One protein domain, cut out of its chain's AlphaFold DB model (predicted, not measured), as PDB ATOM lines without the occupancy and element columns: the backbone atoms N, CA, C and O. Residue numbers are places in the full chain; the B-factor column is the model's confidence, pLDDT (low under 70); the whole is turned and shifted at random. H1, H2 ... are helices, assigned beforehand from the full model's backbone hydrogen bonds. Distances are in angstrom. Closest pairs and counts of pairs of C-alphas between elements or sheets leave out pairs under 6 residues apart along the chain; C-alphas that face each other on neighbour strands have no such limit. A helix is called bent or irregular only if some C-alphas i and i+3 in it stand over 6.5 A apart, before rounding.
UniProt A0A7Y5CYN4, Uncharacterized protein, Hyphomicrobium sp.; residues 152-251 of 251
ATOM      1  N   ASP A 152     254.832 239.381 349.163       94.69
ATOM      2  CA  ASP A 152     254.468 238.505 350.271       94.69
ATOM      3  C   ASP A 152     253.086 238.835 350.855       94.69
ATOM      4  O   ASP A 152     252.430 239.826 350.512       94.69
ATOM      5  N   ARG A 153     252.673 237.986 351.801       95.06
ATOM      6  CA  ARG A 153     251.430 238.118 352.559       95.06
ATOM      7  C   ARG A 153     251.309 239.468 353.272       95.06
ATOM      8  O   ARG A 153     250.227 240.046 353.279       95.06
ATOM      9  N   SER A 154     252.390 239.962 353.868       94.44
ATOM     10  CA  SER A 154     252.378 241.209 354.635       94.44
ATOM     11  C   SER A 154     252.105 242.418 353.741       94.44
ATOM     12  O   SER A 154     251.389 243.326 354.155       94.44
ATOM     13  N   MET A 155     252.591 242.410 352.497       95.56
ATOM     14  CA  MET A 155     252.249 243.439 351.513       95.56
ATOM     15  C   MET A 155     250.784 243.374 351.091       95.56
ATOM     16  O   MET A 155     250.150 244.421 351.009       95.56
ATOM     17  N   LEU A 156     250.216 242.177 350.892       96.12
ATOM     18  CA  LEU A 156     248.775 242.042 350.624       96.12
ATOM     19  C   LEU A 156     247.938 242.612 351.779       96.12
ATOM     20  O   LEU A 156     247.010 243.378 351.541       96.12
ATOM     21  N   GLN A 157     248.303 242.294 353.022       95.94
ATOM     22  CA  GLN A 157     247.651 242.831 354.221       95.94
ATOM     23  C   GLN A 157     247.770 244.352 354.320       95.94
ATOM     24  O   GLN A 157     246.795 245.022 354.647       95.94
ATOM     25  N   LEU A 158     248.937 244.915 353.992       95.00
ATOM     26  CA  LEU A 158     249.103 246.363 353.916       95.00
ATOM     27  C   LEU A 158     248.199 246.977 352.837       95.00
ATOM     28  O   LEU A 158     247.562 247.988 353.100       95.00
ATOM     29  N   GLY A 159     248.106 246.373 351.650       94.62
ATOM     30  CA  GLY A 159     247.230 246.866 350.583       94.62
ATOM     31  C   GLY A 159     245.752 246.853 350.964       94.62
ATOM     32  O   GLY A 159     245.046 247.830 350.717       94.62
ATOM     33  N   ILE A 160     245.303 245.783 351.622       94.69
ATOM     34  CA  ILE A 160     243.954 245.682 352.187       94.69
ATOM     35  C   ILE A 160     243.728 246.784 353.231       94.69
ATOM     36  O   ILE A 160     242.746 247.515 353.135       94.69
ATOM     37  N   PHE A 161     244.649 246.935 354.187       93.44
ATOM     38  CA  PHE A 161     244.594 247.985 355.207       93.44
ATOM     39  C   PHE A 161     244.459 249.377 354.584       93.44
ATOM     40  O   PHE A 161     243.563 250.130 354.948       93.44
ATOM     41  N   MET A 162     245.295 249.697 353.593       91.31
ATOM     42  CA  MET A 162     245.255 250.994 352.919       91.31
ATOM     43  C   MET A 162     243.914 251.234 352.214       91.31
ATOM     44  O   MET A 162     243.374 252.333 352.304       91.31
ATOM     45  N   ALA A 163     243.354 250.218 351.547       89.81
ATOM     46  CA  ALA A 163     242.047 250.329 350.899       89.81
ATOM     47  C   ALA A 163     240.918 250.604 351.907       89.81
ATOM     48  O   ALA A 163     240.041 251.418 351.629       89.81
ATOM     49  N   ILE A 164     240.963 249.971 353.084       88.06
ATOM     50  CA  ILE A 164     239.990 250.196 354.164       88.06
ATOM     51  C   ILE A 164     240.151 251.606 354.751       88.06
ATOM     52  O   ILE A 164     239.158 252.307 354.916       88.06
ATOM     53  N   CYS A 165     241.378 252.060 355.025       86.00
ATOM     54  CA  CYS A 165     241.619 253.401 355.568       86.00
ATOM     55  C   CYS A 165     241.181 254.524 354.614       86.00
ATOM     56  O   CYS A 165     240.669 255.542 355.073       86.00
ATOM     57  N   VAL A 166     241.364 254.354 353.300       82.62
ATOM     58  CA  VAL A 166     240.938 255.343 352.291       82.62
ATOM     59  C   VAL A 166     239.418 255.467 352.221       82.62
ATOM     60  O   VAL A 166     238.911 256.587 352.144       82.62
ATOM     61  N   GLU A 167     238.705 254.338 352.271       81.81
ATOM     62  CA  GLU A 167     237.241 254.314 352.376       81.81
ATOM     63  C   GLU A 167     236.794 255.003 353.672       81.81
ATOM     64  O   GLU A 167     235.987 255.929 353.636       81.81
ATOM     65  N   ALA A 168     237.411 254.634 354.803       79.19
ATOM     66  CA  ALA A 168     237.106 255.207 356.112       79.19
ATOM     67  C   ALA A 168     237.302 256.733 356.167       79.19
ATOM     68  O   ALA A 168     236.547 257.426 356.844       79.19
ATOM     69  N   GLY A 169     238.285 257.267 355.439       76.19
ATOM     70  CA  GLY A 169     238.518 258.707 355.299       76.19
ATOM     71  C   GLY A 169     237.592 259.419 354.302       76.19
ATOM     72  O   GLY A 169     237.740 260.620 354.094       76.19
ATOM     73  N   GLY A 170     236.674 258.714 353.631       72.19
ATOM     74  CA  GLY A 170     235.743 259.293 352.653       72.19
ATOM     75  C   GLY A 170     236.400 259.794 351.358       72.19
ATOM     76  O   GLY A 170     235.779 260.532 350.592       72.19
ATOM     77  N   GLN A 171     237.658 259.419 351.092       66.62
ATOM     78  CA  GLN A 171     238.451 259.947 349.972       66.62
ATOM     79  C   GLN A 171     238.383 259.116 348.691       66.62
ATOM     80  O   GLN A 171     239.016 259.458 347.686       66.62
ATOM     81  N   GLY A 172     237.614 258.038 348.691       64.12
ATOM     82  CA  GLY A 172     237.476 257.164 347.543       64.12
ATOM     83  C   GLY A 172     236.489 256.051 347.819       64.12
ATOM     84  O   GLY A 172     235.843 256.044 348.854       64.12
ATOM     85  N   ARG A 173     236.390 255.152 346.843       66.81
ATOM     86  CA  ARG A 173     235.730 253.855 346.985       66.81
ATOM     87  C   ARG A 173     236.733 252.835 347.490       66.81
ATOM     88  O   ARG A 173     237.923 252.975 347.174       66.81
ATOM     89  N   ALA A 174     236.260 251.767 348.121       64.25
ATOM     90  CA  ALA A 174     237.061 250.619 348.526       64.25
ATOM     91  C   ALA A 174     237.675 249.921 347.298       64.25
ATOM     92  O   ALA A 174     237.172 248.925 346.774       64.25
ATOM     93  N   ASN A 175     238.780 250.464 346.792       76.75
ATOM     94  CA  ASN A 175     239.396 249.998 345.563       76.75
ATOM     95  C   ASN A 175     240.396 248.884 345.865       76.75
ATOM     96  O   ASN A 175     241.610 249.085 345.851       76.75
ATOM     97  N   LEU A 176     239.876 247.677 346.094       83.19
ATOM     98  CA  LEU A 176     240.713 246.486 346.251       83.19
ATOM     99  C   LEU A 176     241.480 246.105 344.972       83.19
ATOM    100  O   LEU A 176     242.302 245.199 345.031       83.19
ATOM    101  N   GLU A 177     241.243 246.768 343.834       83.25
ATOM    102  CA  GLU A 177     242.034 246.597 342.604       83.25
ATOM    103  C   GLU A 177     243.197 247.601 342.500       83.25
ATOM    104  O   GLU A 177     244.043 247.474 341.615       83.25
ATOM    105  N   HIS A 178     243.274 248.598 343.388       81.81
ATOM    106  CA  HIS A 178     244.319 249.621 343.327       81.81
ATOM    107  C   HIS A 178     245.720 249.000 343.333       81.81
ATOM    108  O   HIS A 178     245.999 248.051 344.069       81.81
ATOM    109  N   ASP A 179     246.581 249.519 342.458       85.56
ATOM    110  CA  ASP A 179     247.928 249.005 342.185       85.56
ATOM    111  C   ASP A 179     248.006 247.483 341.916       85.56
ATOM    112  O   ASP A 179     249.055 246.858 342.093       85.56
ATOM    113  N   GLY A 180     246.914 246.866 341.446       91.75
ATOM    114  CA  GLY A 180     246.859 245.452 341.068       91.75
ATOM    115  C   GLY A 180     246.759 244.482 342.249       91.75
ATOM    116  O   GLY A 180     247.170 243.327 342.112       91.75
ATOM    117  N   LEU A 181     246.234 244.921 343.399       94.69
ATOM    118  CA  LEU A 181     246.112 244.095 344.608       94.69
ATOM    119  C   LEU A 181     245.373 242.766 344.362       94.69
ATOM    120  O   LEU A 181     245.894 241.726 344.766       94.69
ATOM    121  N   LEU A 182     244.217 242.734 343.678       94.94
ATOM    122  CA  LEU A 182     243.533 241.449 343.423       94.94
ATOM    123  C   LEU A 182     244.315 240.557 342.465       94.94
ATOM    124  O   LEU A 182     244.347 239.342 342.653       94.94
ATOM    125  N   THR A 183     244.959 241.147 341.457       95.56
ATOM    126  CA  THR A 183     245.830 240.404 340.539       95.56
ATOM    127  C   THR A 183     246.966 239.733 341.314       95.56
ATOM    128  O   THR A 183     247.250 238.550 341.119       95.56
ATOM    129  N   ALA A 184     247.578 240.452 342.255       96.25
ATOM    130  CA  ALA A 184     248.598 239.895 343.127       96.25
ATOM    131  C   ALA A 184     248.039 238.832 344.082       96.25
ATOM    132  O   ALA A 184     248.635 237.760 344.208       96.25
ATOM    133  N   ALA A 185     246.883 239.081 344.700       96.56
ATOM    134  CA  ALA A 185     246.224 238.135 345.593       96.56
ATOM    135  C   ALA A 185     245.891 236.818 344.880       96.56
ATOM    136  O   ALA A 185     246.210 235.751 345.400       96.56
ATOM    137  N   ALA A 186     245.372 236.879 343.651       96.06
ATOM    138  CA  ALA A 186     245.077 235.707 342.827       96.06
ATOM    139  C   ALA A 186     246.304 234.821 342.557       96.06
ATOM    140  O   ALA A 186     246.160 233.618 342.347       96.06
ATOM    141  N   SER A 187     247.508 235.398 342.579       96.00
ATOM    142  CA  SER A 187     248.761 234.657 342.398       96.00
ATOM    143  C   SER A 187     249.354 234.085 343.694       96.00
ATOM    144  O   SER A 187     250.233 233.230 343.627       96.00
ATOM    145  N   GLN A 188     248.901 234.549 344.865       97.00
ATOM    146  CA  GLN A 188     249.556 234.289 346.156       97.00
ATOM    147  C   GLN A 188     248.661 233.630 347.207       97.00
ATOM    148  O   GLN A 188     249.173 233.069 348.173       97.00
ATOM    149  N   THR A 189     247.341 233.715 347.065       97.31
ATOM    150  CA  THR A 189     246.388 233.259 348.078       97.31
ATOM    151  C   THR A 189     245.066 232.821 347.441       97.31
ATOM    152  O   THR A 189     244.827 233.058 346.257       97.31
ATOM    153  N   SER A 190     244.201 232.154 348.208       97.50
ATOM    154  CA  SER A 190     242.846 231.804 347.762       97.50
ATOM    155  C   SER A 190     241.845 232.927 348.071       97.50
ATOM    156  O   SER A 190     242.097 233.743 348.966       97.50
ATOM    157  N   PRO A 191     240.677 232.963 347.402       97.31
ATOM    158  CA  PRO A 191     239.598 233.888 347.751       97.31
ATOM    159  C   PRO A 191     239.174 233.806 349.225       97.31
ATOM    160  O   PRO A 191     238.945 234.831 349.861       97.31
ATOM    161  N   GLU A 192     239.106 232.605 349.806       96.75
ATOM    162  CA  GLU A 192     238.722 232.395 351.208       96.75
ATOM    163  C   GLU A 192     239.761 232.951 352.173       96.75
ATOM    164  O   GLU A 192     239.430 233.477 353.235       96.75
ATOM    165  N   GLU A 193     241.037 232.788 351.843       97.00
ATOM    166  CA  GLU A 193     242.113 233.307 352.666       97.00
ATOM    167  C   GLU A 193     242.244 234.823 352.550       97.00
ATOM    168  O   GLU A 193     242.411 235.487 353.572       97.00
ATOM    169  N   PHE A 194     242.076 235.379 351.352       97.00
ATOM    170  CA  PHE A 194     241.998 236.823 351.162       97.00
ATOM    171  C   PHE A 194     240.811 237.436 351.911       97.00
ATOM    172  O   PHE A 194     240.987 238.417 352.621       97.00
ATOM    173  N   ALA A 195     239.623 236.827 351.851       95.56
ATOM    174  CA  ALA A 195     238.464 237.306 352.602       95.56
ATOM    175  C   ALA A 195     238.701 237.304 354.121       95.56
ATOM    176  O   ALA A 195     238.309 238.244 354.812       95.56
ATOM    177  N   ARG A 196     239.412 236.295 354.645       95.75
ATOM    178  CA  ARG A 196     239.848 236.282 356.051       95.75
ATOM    179  C   ARG A 196     240.838 237.401 356.365       95.75
ATOM    180  O   ARG A 196     240.722 237.987 357.434       95.75
ATOM    181  N   MET A 197     241.779 237.702 355.467       96.62
ATOM    182  CA  MET A 197     242.664 238.862 355.633       96.62
ATOM    183  C   MET A 197     241.847 240.151 355.683       96.62
ATOM    184  O   MET A 197     242.031 240.927 356.606       96.62
ATOM    185  N   VAL A 198     240.904 240.353 354.756       94.69
ATOM    186  CA  VAL A 198     240.043 241.546 354.748       94.69
ATOM    187  C   VAL A 198     239.279 241.695 356.056       94.69
ATOM    188  O   VAL A 198     239.320 242.767 356.643       94.69
ATOM    189  N   LEU A 199     238.659 240.625 356.558       92.19
ATOM    190  CA  LEU A 199     237.975 240.659 357.852       92.19
ATOM    191  C   LEU A 199     238.929 241.009 359.010       92.19
ATOM    192  O   LEU A 199     238.567 241.789 359.884       92.19
ATOM    193  N   GLN A 200     240.141 240.447 359.025       93.69
ATOM    194  CA  GLN A 200     241.144 240.738 360.057       93.69
ATOM    195  C   GLN A 200     241.597 242.199 360.026       93.69
ATOM    196  O   GLN A 200     241.642 242.844 361.071       93.69
ATOM    197  N   GLU A 201     241.924 242.715 358.841       94.06
ATOM    198  CA  GLU A 201     242.355 244.102 358.663       94.06
ATOM    199  C   GLU A 201     241.221 245.075 358.984       94.06
ATOM    200  O   GLU A 201     241.454 246.071 359.660       94.06
ATOM    201  N   LEU A 202     239.995 244.758 358.563       89.31
ATOM    202  CA  LEU A 202     238.808 245.538 358.884       89.31
ATOM    203  C   LEU A 202     238.606 245.614 360.393       89.31
ATOM    204  O   LEU A 202     238.572 246.713 360.920       89.31
ATOM    205  N   ASN A 203     238.541 244.480 361.094       87.44
ATOM    206  CA  ASN A 203     238.375 244.482 362.549       87.44
ATOM    207  C   ASN A 203     239.488 245.281 363.239       87.44
ATOM    208  O   ASN A 203     239.197 246.106 364.090       87.44
ATOM    209  N   GLY A 204     240.746 245.108 362.817       88.25
ATOM    210  CA  GLY A 204     241.864 245.856 363.392       88.25
ATOM    211  C   GLY A 204     241.784 247.366 363.156       88.25
ATOM    212  O   GLY A 204     242.125 248.139 364.044       88.25
ATOM    213  N   VAL A 205     241.326 247.798 361.977       87.19
ATOM    214  CA  VAL A 205     241.078 249.218 361.687       87.19
ATOM    215  C   VAL A 205     239.908 249.733 362.521       87.19
ATOM    216  O   VAL A 205     239.991 250.828 363.062       87.19
ATOM    217  N   MET A 206     238.847 248.939 362.664       82.44
ATOM    218  CA  MET A 206     237.671 249.348 363.420       82.44
ATOM    219  C   MET A 206     237.992 249.508 364.908       82.44
ATOM    220  O   MET A 206     237.679 250.538 365.492       82.44
ATOM    221  N   ASP A 207     238.696 248.533 365.483       83.50
ATOM    222  CA  ASP A 207     239.159 248.573 366.869       83.50
ATOM    223  C   ASP A 207     240.077 249.779 367.113       83.50
ATOM    224  O   ASP A 207     239.972 250.430 368.144       83.50
ATOM    225  N   ALA A 208     240.964 250.107 366.168       82.38
ATOM    226  CA  ALA A 208     241.903 251.216 366.327       82.38
ATOM    227  C   ALA A 208     241.249 252.604 366.242       82.38
ATOM    228  O   ALA A 208     241.774 253.558 366.801       82.38
ATOM    229  N   LEU A 209     240.147 252.738 365.504       76.06
ATOM    230  CA  LEU A 209     239.533 254.040 365.233       76.06
ATOM    231  C   LEU A 209     238.352 254.356 366.145       76.06
ATOM    232  O   LEU A 209     237.993 255.523 366.290       76.06
ATOM    233  N   TRP A 210     237.713 253.325 366.691       73.50
ATOM    234  CA  TRP A 210     236.344 253.421 367.183       73.50
ATOM    235  C   TRP A 210     236.117 252.658 368.500       73.50
ATOM    236  O   TRP A 210     234.976 252.354 368.841       73.50
ATOM    237  N   SER A 211     237.178 252.356 369.261       61.59
ATOM    238  CA  SER A 211     237.103 251.542 370.487       61.59
ATOM    239  C   SER A 211     236.325 252.161 371.654       61.59
ATOM    240  O   SER A 211     235.930 251.411 372.545       61.59
ATOM    241  N   ASP A 212     236.079 253.478 371.674       57.06
ATOM    242  CA  ASP A 212     235.687 254.176 372.913       57.06
ATOM    243  C   ASP A 212     234.505 255.168 372.805       57.06
ATOM    244  O   ASP A 212     234.210 255.861 373.781       57.06
ATOM    245  N   ASP A 213     233.774 255.219 371.683       57.53
ATOM    246  CA  ASP A 213     232.640 256.149 371.514       57.53
ATOM    247  C   ASP A 213     231.335 255.437 371.064       57.53
ATOM    248  O   ASP A 213     231.269 254.858 369.983       57.53
ATOM    249  N   PRO A 214     230.248 255.458 371.859       53.19
ATOM    250  CA  PRO A 214     228.964 254.865 371.477       53.19
ATOM    251  C   PRO A 214     228.271 255.553 370.289       53.19
ATOM    252  O   PRO A 214     227.446 254.923 369.626       53.19
ATOM    253  N   GLU A 215     228.569 256.828 369.997       57.81
ATOM    254  CA  GLU A 215     228.043 257.515 368.802       57.81
ATOM    255  C   GLU A 215     228.642 256.943 367.506       57.81
ATOM    256  O   GLU A 215     228.086 257.100 366.416       57.81
ATOM    257  N   VAL A 216     229.735 256.196 367.642       60.53
ATOM    258  CA  VAL A 216     230.540 255.678 366.549       60.53
ATOM    259  C   VAL A 216     230.123 254.273 366.101       60.53
ATOM    260  O   VAL A 216     230.405 253.906 364.963       60.53
ATOM    261  N   GLU A 217     229.344 253.508 366.879       60.91
ATOM    262  CA  GLU A 217     228.788 252.221 366.403       60.91
ATOM    263  C   GLU A 217     227.984 252.388 365.095       60.91
ATOM    264  O   GLU A 217     228.027 251.537 364.200       60.91
ATOM    265  N   GLY A 218     227.287 253.521 364.947       64.00
ATOM    266  CA  GLY A 218     226.580 253.878 363.715       64.00
ATOM    267  C   GLY A 218     227.516 254.223 362.553       64.00
ATOM    268  O   GLY A 218     227.221 253.878 361.407       64.00
ATOM    269  N   GLU A 219     228.650 254.863 362.838       69.88
ATOM    270  CA  GLU A 219     229.662 255.240 361.850       69.88
ATOM    271  C   GLU A 219     230.437 254.014 361.357       69.88
ATOM    272  O   GLU A 219     230.533 253.785 360.155       69.88
ATOM    273  N   ALA A 220     230.864 253.155 362.277       70.38
ATOM    274  CA  ALA A 220     231.413 251.828 362.035       70.38
ATOM    275  C   ALA A 220     230.534 250.995 361.079       70.38
ATOM    276  O   ALA A 220     230.995 250.491 360.048       70.38
ATOM    277  N   ALA A 221     229.237 250.878 361.383       72.56
ATOM    278  CA  ALA A 221     228.292 250.150 360.539       72.56
ATOM    279  C   ALA A 221     228.096 250.816 359.163       72.56
ATOM    280  O   ALA A 221     227.945 250.125 358.148       72.56
ATOM    281  N   TRP A 222     228.102 252.151 359.109       75.94
ATOM    282  CA  TRP A 222     228.005 252.907 357.862       75.94
ATOM    283  C   TRP A 222     229.237 252.709 356.970       75.94
ATOM    284  O   TRP A 222     229.072 252.420 355.785       75.94
ATOM    285  N   GLN A 223     230.440 252.756 357.540       75.94
ATOM    286  CA  GLN A 223     231.709 252.521 356.847       75.94
ATOM    287  C   GLN A 223     231.804 251.094 356.308       75.94
ATOM    288  O   GLN A 223     232.121 250.886 355.138       75.94
ATOM    289  N   LEU A 224     231.430 250.093 357.115       78.44
ATOM    290  CA  LEU A 224     231.359 248.705 356.656       78.44
ATOM    291  C   LEU A 224     230.395 248.548 355.474       78.44
ATOM    292  O   LEU A 224     230.680 247.834 354.508       78.44
ATOM    293  N   LYS A 225     229.241 249.220 355.532       81.56
ATOM    294  CA  LYS A 225     228.266 249.212 354.442       81.56
ATOM    295  C   LYS A 225     228.810 249.898 353.186       81.56
ATOM    296  O   LYS A 225     228.586 249.358 352.104       81.56
ATOM    297  N   GLY A 226     229.504 251.031 353.328       80.69
ATOM    298  CA  GLY A 226     230.206 251.728 352.243       80.69
ATOM    299  C   GLY A 226     231.209 250.805 351.562       80.69
ATOM    300  O   GLY A 226     231.004 250.434 350.403       80.69
ATOM    301  N   PHE A 227     232.148 250.266 352.347       84.25
ATOM    302  CA  PHE A 227     233.155 249.309 351.893       84.25
ATOM    303  C   PHE A 227     232.540 248.131 351.130       84.25
ATOM    304  O   PHE A 227     232.964 247.819 350.020       84.25
ATOM    305  N   CYS A 228     231.504 247.488 351.684       85.50
ATOM    306  CA  CYS A 228     230.832 246.371 351.018       85.50
ATOM    307  C   CYS A 228     230.102 246.794 349.735       85.50
ATOM    308  O   CYS A 228     230.045 246.018 348.783       85.50
ATOM    309  N   SER A 229     229.522 247.994 349.690       85.00
ATOM    310  CA  SER A 229     228.755 248.464 348.530       85.00
ATOM    311  C   SER A 229     229.607 248.675 347.277       85.00
ATOM    312  O   SER A 229     229.086 248.579 346.164       85.00
ATOM    313  N   ASP A 230     230.911 248.883 347.454       86.12
ATOM    314  CA  ASP A 230     231.869 249.045 346.362       86.12
ATOM    315  C   ASP A 230     232.452 247.722 345.847       86.12
ATOM    316  O   ASP A 230     233.107 247.692 344.800       86.12
ATOM    317  N   LEU A 231     232.190 246.607 346.536       88.56
ATOM    318  CA  LEU A 231     232.663 245.290 346.125       88.56
ATOM    319  C   LEU A 231     231.820 244.716 344.979       88.56
ATOM    320  O   LEU A 231     230.591 244.667 345.008       88.56
ATOM    321  N   ASN A 232     232.504 244.190 343.967       89.38
ATOM    322  CA  ASN A 232     231.911 243.582 342.790       89.38
ATOM    323  C   ASN A 232     231.771 242.058 342.947       89.38
ATOM    324  O   ASN A 232     232.747 241.306 342.883       89.38
ATOM    325  N   ARG A 233     230.521 241.586 343.034       90.12
ATOM    326  CA  ARG A 233     230.164 240.155 343.106       90.12
ATOM    327  C   ARG A 233     230.626 239.323 341.902       90.12
ATOM    328  O   ARG A 233     230.691 238.104 342.011       90.12
ATOM    329  N   SER A 234     230.940 239.932 340.757       91.75
ATOM    330  CA  SER A 234     231.466 239.192 339.602       91.75
ATOM    331  C   SER A 234     232.953 238.847 339.731       91.75
ATOM    332  O   SER A 234     233.466 238.087 338.912       91.75
ATOM    333  N   ILE A 235     233.665 239.423 340.707       92.06
ATOM    334  CA  ILE A 235     235.087 239.168 340.944       92.06
ATOM    335  C   ILE A 235     235.210 238.175 342.111       92.06
ATOM    336  O   ILE A 235     234.837 238.535 343.226       92.06
ATOM    337  N   PRO A 236     235.759 236.955 341.917       93.75
ATOM    338  CA  PRO A 236     235.728 235.893 342.932       93.75
ATOM    339  C   PRO A 236     236.260 236.300 344.313       93.75
ATOM    340  O   PRO A 236     235.671 235.959 345.334       93.75
ATOM    341  N   PHE A 237     237.348 237.071 344.349       95.12
ATOM    342  CA  PHE A 237     237.937 237.570 345.593       95.12
ATOM    343  C   PHE A 237     237.001 238.527 346.341       95.12
ATOM    344  O   PHE A 237     236.809 238.383 347.544       95.12
ATOM    345  N   GLN A 238     236.378 239.471 345.634       93.94
ATOM    346  CA  GLN A 238     235.460 240.441 346.234       93.94
ATOM    347  C   GLN A 238     234.112 239.805 346.603       93.94
ATOM    348  O   GLN A 238     233.561 240.106 347.658       93.94
ATOM    349  N   ALA A 239     233.617 238.866 345.788       93.12
ATOM    350  CA  ALA A 239     232.442 238.061 346.107       93.12
ATOM    351  C   ALA A 239     232.631 237.300 347.425       93.12
ATOM    352  O   ALA A 239     231.767 237.344 348.298       93.12
ATOM    353  N   ARG A 240     233.802 236.678 347.617       94.88
ATOM    354  CA  ARG A 240     234.081 235.943 348.850       94.88
ATOM    355  C   ARG A 240     234.220 236.854 350.070       94.88
ATOM    356  O   ARG A 240     233.813 236.464 351.160       94.88
ATOM    357  N   VAL A 241     234.754 238.067 349.903       93.06
ATOM    358  CA  VAL A 241     234.757 239.093 350.962       93.06
ATOM    359  C   VAL A 241     233.323 239.445 351.367       93.06
ATOM    360  O   VAL A 241     233.020 239.445 352.556       93.06
ATOM    361  N   LEU A 242     232.427 239.670 350.400       91.75
ATOM    362  CA  LEU A 242     231.015 239.958 350.670       91.75
ATOM    363  C   LEU A 242     230.326 238.836 351.451       91.75
ATOM    364  O   LEU A 242     229.632 239.116 352.419       91.75
ATOM    365  N   GLU A 243     230.544 237.574 351.077       91.44
ATOM    366  CA  GLU A 243     229.970 236.426 351.794       91.44
ATOM    367  C   GLU A 243     230.434 236.346 353.256       91.44
ATOM    368  O   GLU A 243     229.669 235.941 354.129       91.44
ATOM    369  N   VAL A 244     231.688 236.725 353.529       90.44
ATOM    370  CA  VAL A 244     232.257 236.715 354.884       90.44
ATOM    371  C   VAL A 244     231.768 237.903 355.717       90.44
ATOM    372  O   VAL A 244     231.483 237.728 356.899       90.44
ATOM    373  N   LEU A 245     231.672 239.097 355.123       85.19
ATOM    374  CA  LEU A 245     231.275 240.324 355.828       85.19
ATOM    375  C   LEU A 245     229.754 240.493 355.948       85.19
ATOM    376  O   LEU A 245     229.280 241.182 356.847       85.19
ATOM    377  N   GLN A 246     228.983 239.880 355.050       78.81
ATOM    378  CA  GLN A 246     227.524 239.970 354.991       78.81
ATOM    379  C   GLN A 246     226.907 238.575 354.810       78.81
ATOM    380  O   GLN A 246     226.326 238.288 353.757       78.81
ATOM    381  N   PRO A 247     226.994 237.693 355.823       60.50
ATOM    382  CA  PRO A 247     226.484 236.325 355.709       60.50
ATOM    383  C   PRO A 247     224.982 236.278 355.372       60.50
ATOM    384  O   PRO A 247     224.537 235.371 354.671       60.50
ATOM    385  N   ASP A 248     224.219 237.300 355.774       47.75
ATOM    386  CA  ASP A 248     222.776 237.409 355.522       47.75
ATOM    387  C   ASP A 248     222.413 237.847 354.083       47.75
ATOM    388  O   ASP A 248     221.239 237.851 353.715       47.75
ATOM    389  N   LEU A 249     223.397 238.211 353.249       44.69
ATOM    390  CA  LEU A 249     223.219 238.625 351.845       44.69
ATOM    391  C   LEU A 249     223.788 237.616 350.830       44.69
ATOM    392  O   LEU A 249     223.788 237.900 349.625       44.69
ATOM    393  N   ALA A 250     224.261 236.459 351.308       38.88
ATOM    394  CA  ALA A 250     224.881 235.380 350.533       38.88
ATOM    395  C   ALA A 250     223.870 234.368 349.941       38.88
ATOM    396  O   ALA A 250     224.175 233.179 349.828       38.88
ATOM    397  N   VAL A 251     222.666 234.831 349.572       34.03
ATOM    398  CA  VAL A 251     221.605 234.026 348.928       34.03
ATOM    399  C   VAL A 251     221.429 234.430 347.469       34.03
ATOM    400  O   VAL A 251     221.317 235.651 347.206       34.03
TER     401      VAL A 251
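This is residues 152 to 251 of the 251 residues of an uncharacterized protein of Hyphomicrobium sp. (UniProt A0A7Y5CYN4). Five helices form a compact body round the long helix H3: H1 crosses H3 on one side, while on another side H5 packs on its first half and H4 folds back from its far end in a narrow V. H2 lies at the end of the body away from the turn between H3 and H4, packed on H1, and residues 211 to 216 at that turn stick out. The printed part has 100 residues with five named helices, H1 to H5 in chain order, and no named strand; the class is all helix. The whole is compact, with a radius of gyration of the C-alphas of 13.0 A and spans of 40 by 32 by 21 A.

H3, the longest helix, holds residues 191 to 210 and is 27.7 A from first to last C-alpha; C-alpha 191 is at (239.598, 233.888, 347.751). H1 holds residues 153 to 168, 22.6 A long, from C-alpha 153 at (251.430, 238.118, 352.559). H4 holds residues 214 to 229, 23.8 A long; it is neither bent nor irregular, but only just: C-alphas 215 and 218 are 6.4 A apart. H2 holds residues 178 to 188 and is irregular, with C-alphas 179 and 182 at 8.8 A. H5 holds residues 236 to 245 and ends with C-alpha 245 at (231.275, 240.324, 355.828).

H3 and H1 are the hubs, touching three helices each, and the helix packing is mostly crossed, with one of five tilts shallow. H3 touches H5 with residues 191 to 199 alone, the closest C-alphas being those of Ala 195 and Val 241, 4.4 A apart, at a steep tilt of 47 degrees, the same way. H3 touches H1 with residues 197 to 205 alone, closest at the C-alphas of Phe 161 and Glu 201, 5.7 A, at a steep tilt of 51 degrees. H3 and H4 form a helical hairpin at a shallow tilt of 28 degrees, with the C-alphas of Trp 210 and Val 216 closest at 6.3 A. H1 and H2 form another, closest at the C-alphas of Gly 159 and Leu 181, 6.7 A; their tilt of 36 degrees is only just steep. H1 touches H4 with residues 164 to 168 alone, closest at the C-alphas of Ala 168 and Gln 223, 6.1 A. H1 and H5 are apart, as are H2 and H4. Every O i to N i+4 pair is within hydrogen-bond range in H1, H3 and H5, against 5 of 7 in H2 and 10 of 12 in H4.

The two C-alphas farthest apart, those of Ser 187 and Glu 215, are 40.6 A apart. The printed part has no cut, and no link is long. Its mean pLDDT is 83.2; residues 171 to 174, 211 to 219 and 247 to 251 are under 70.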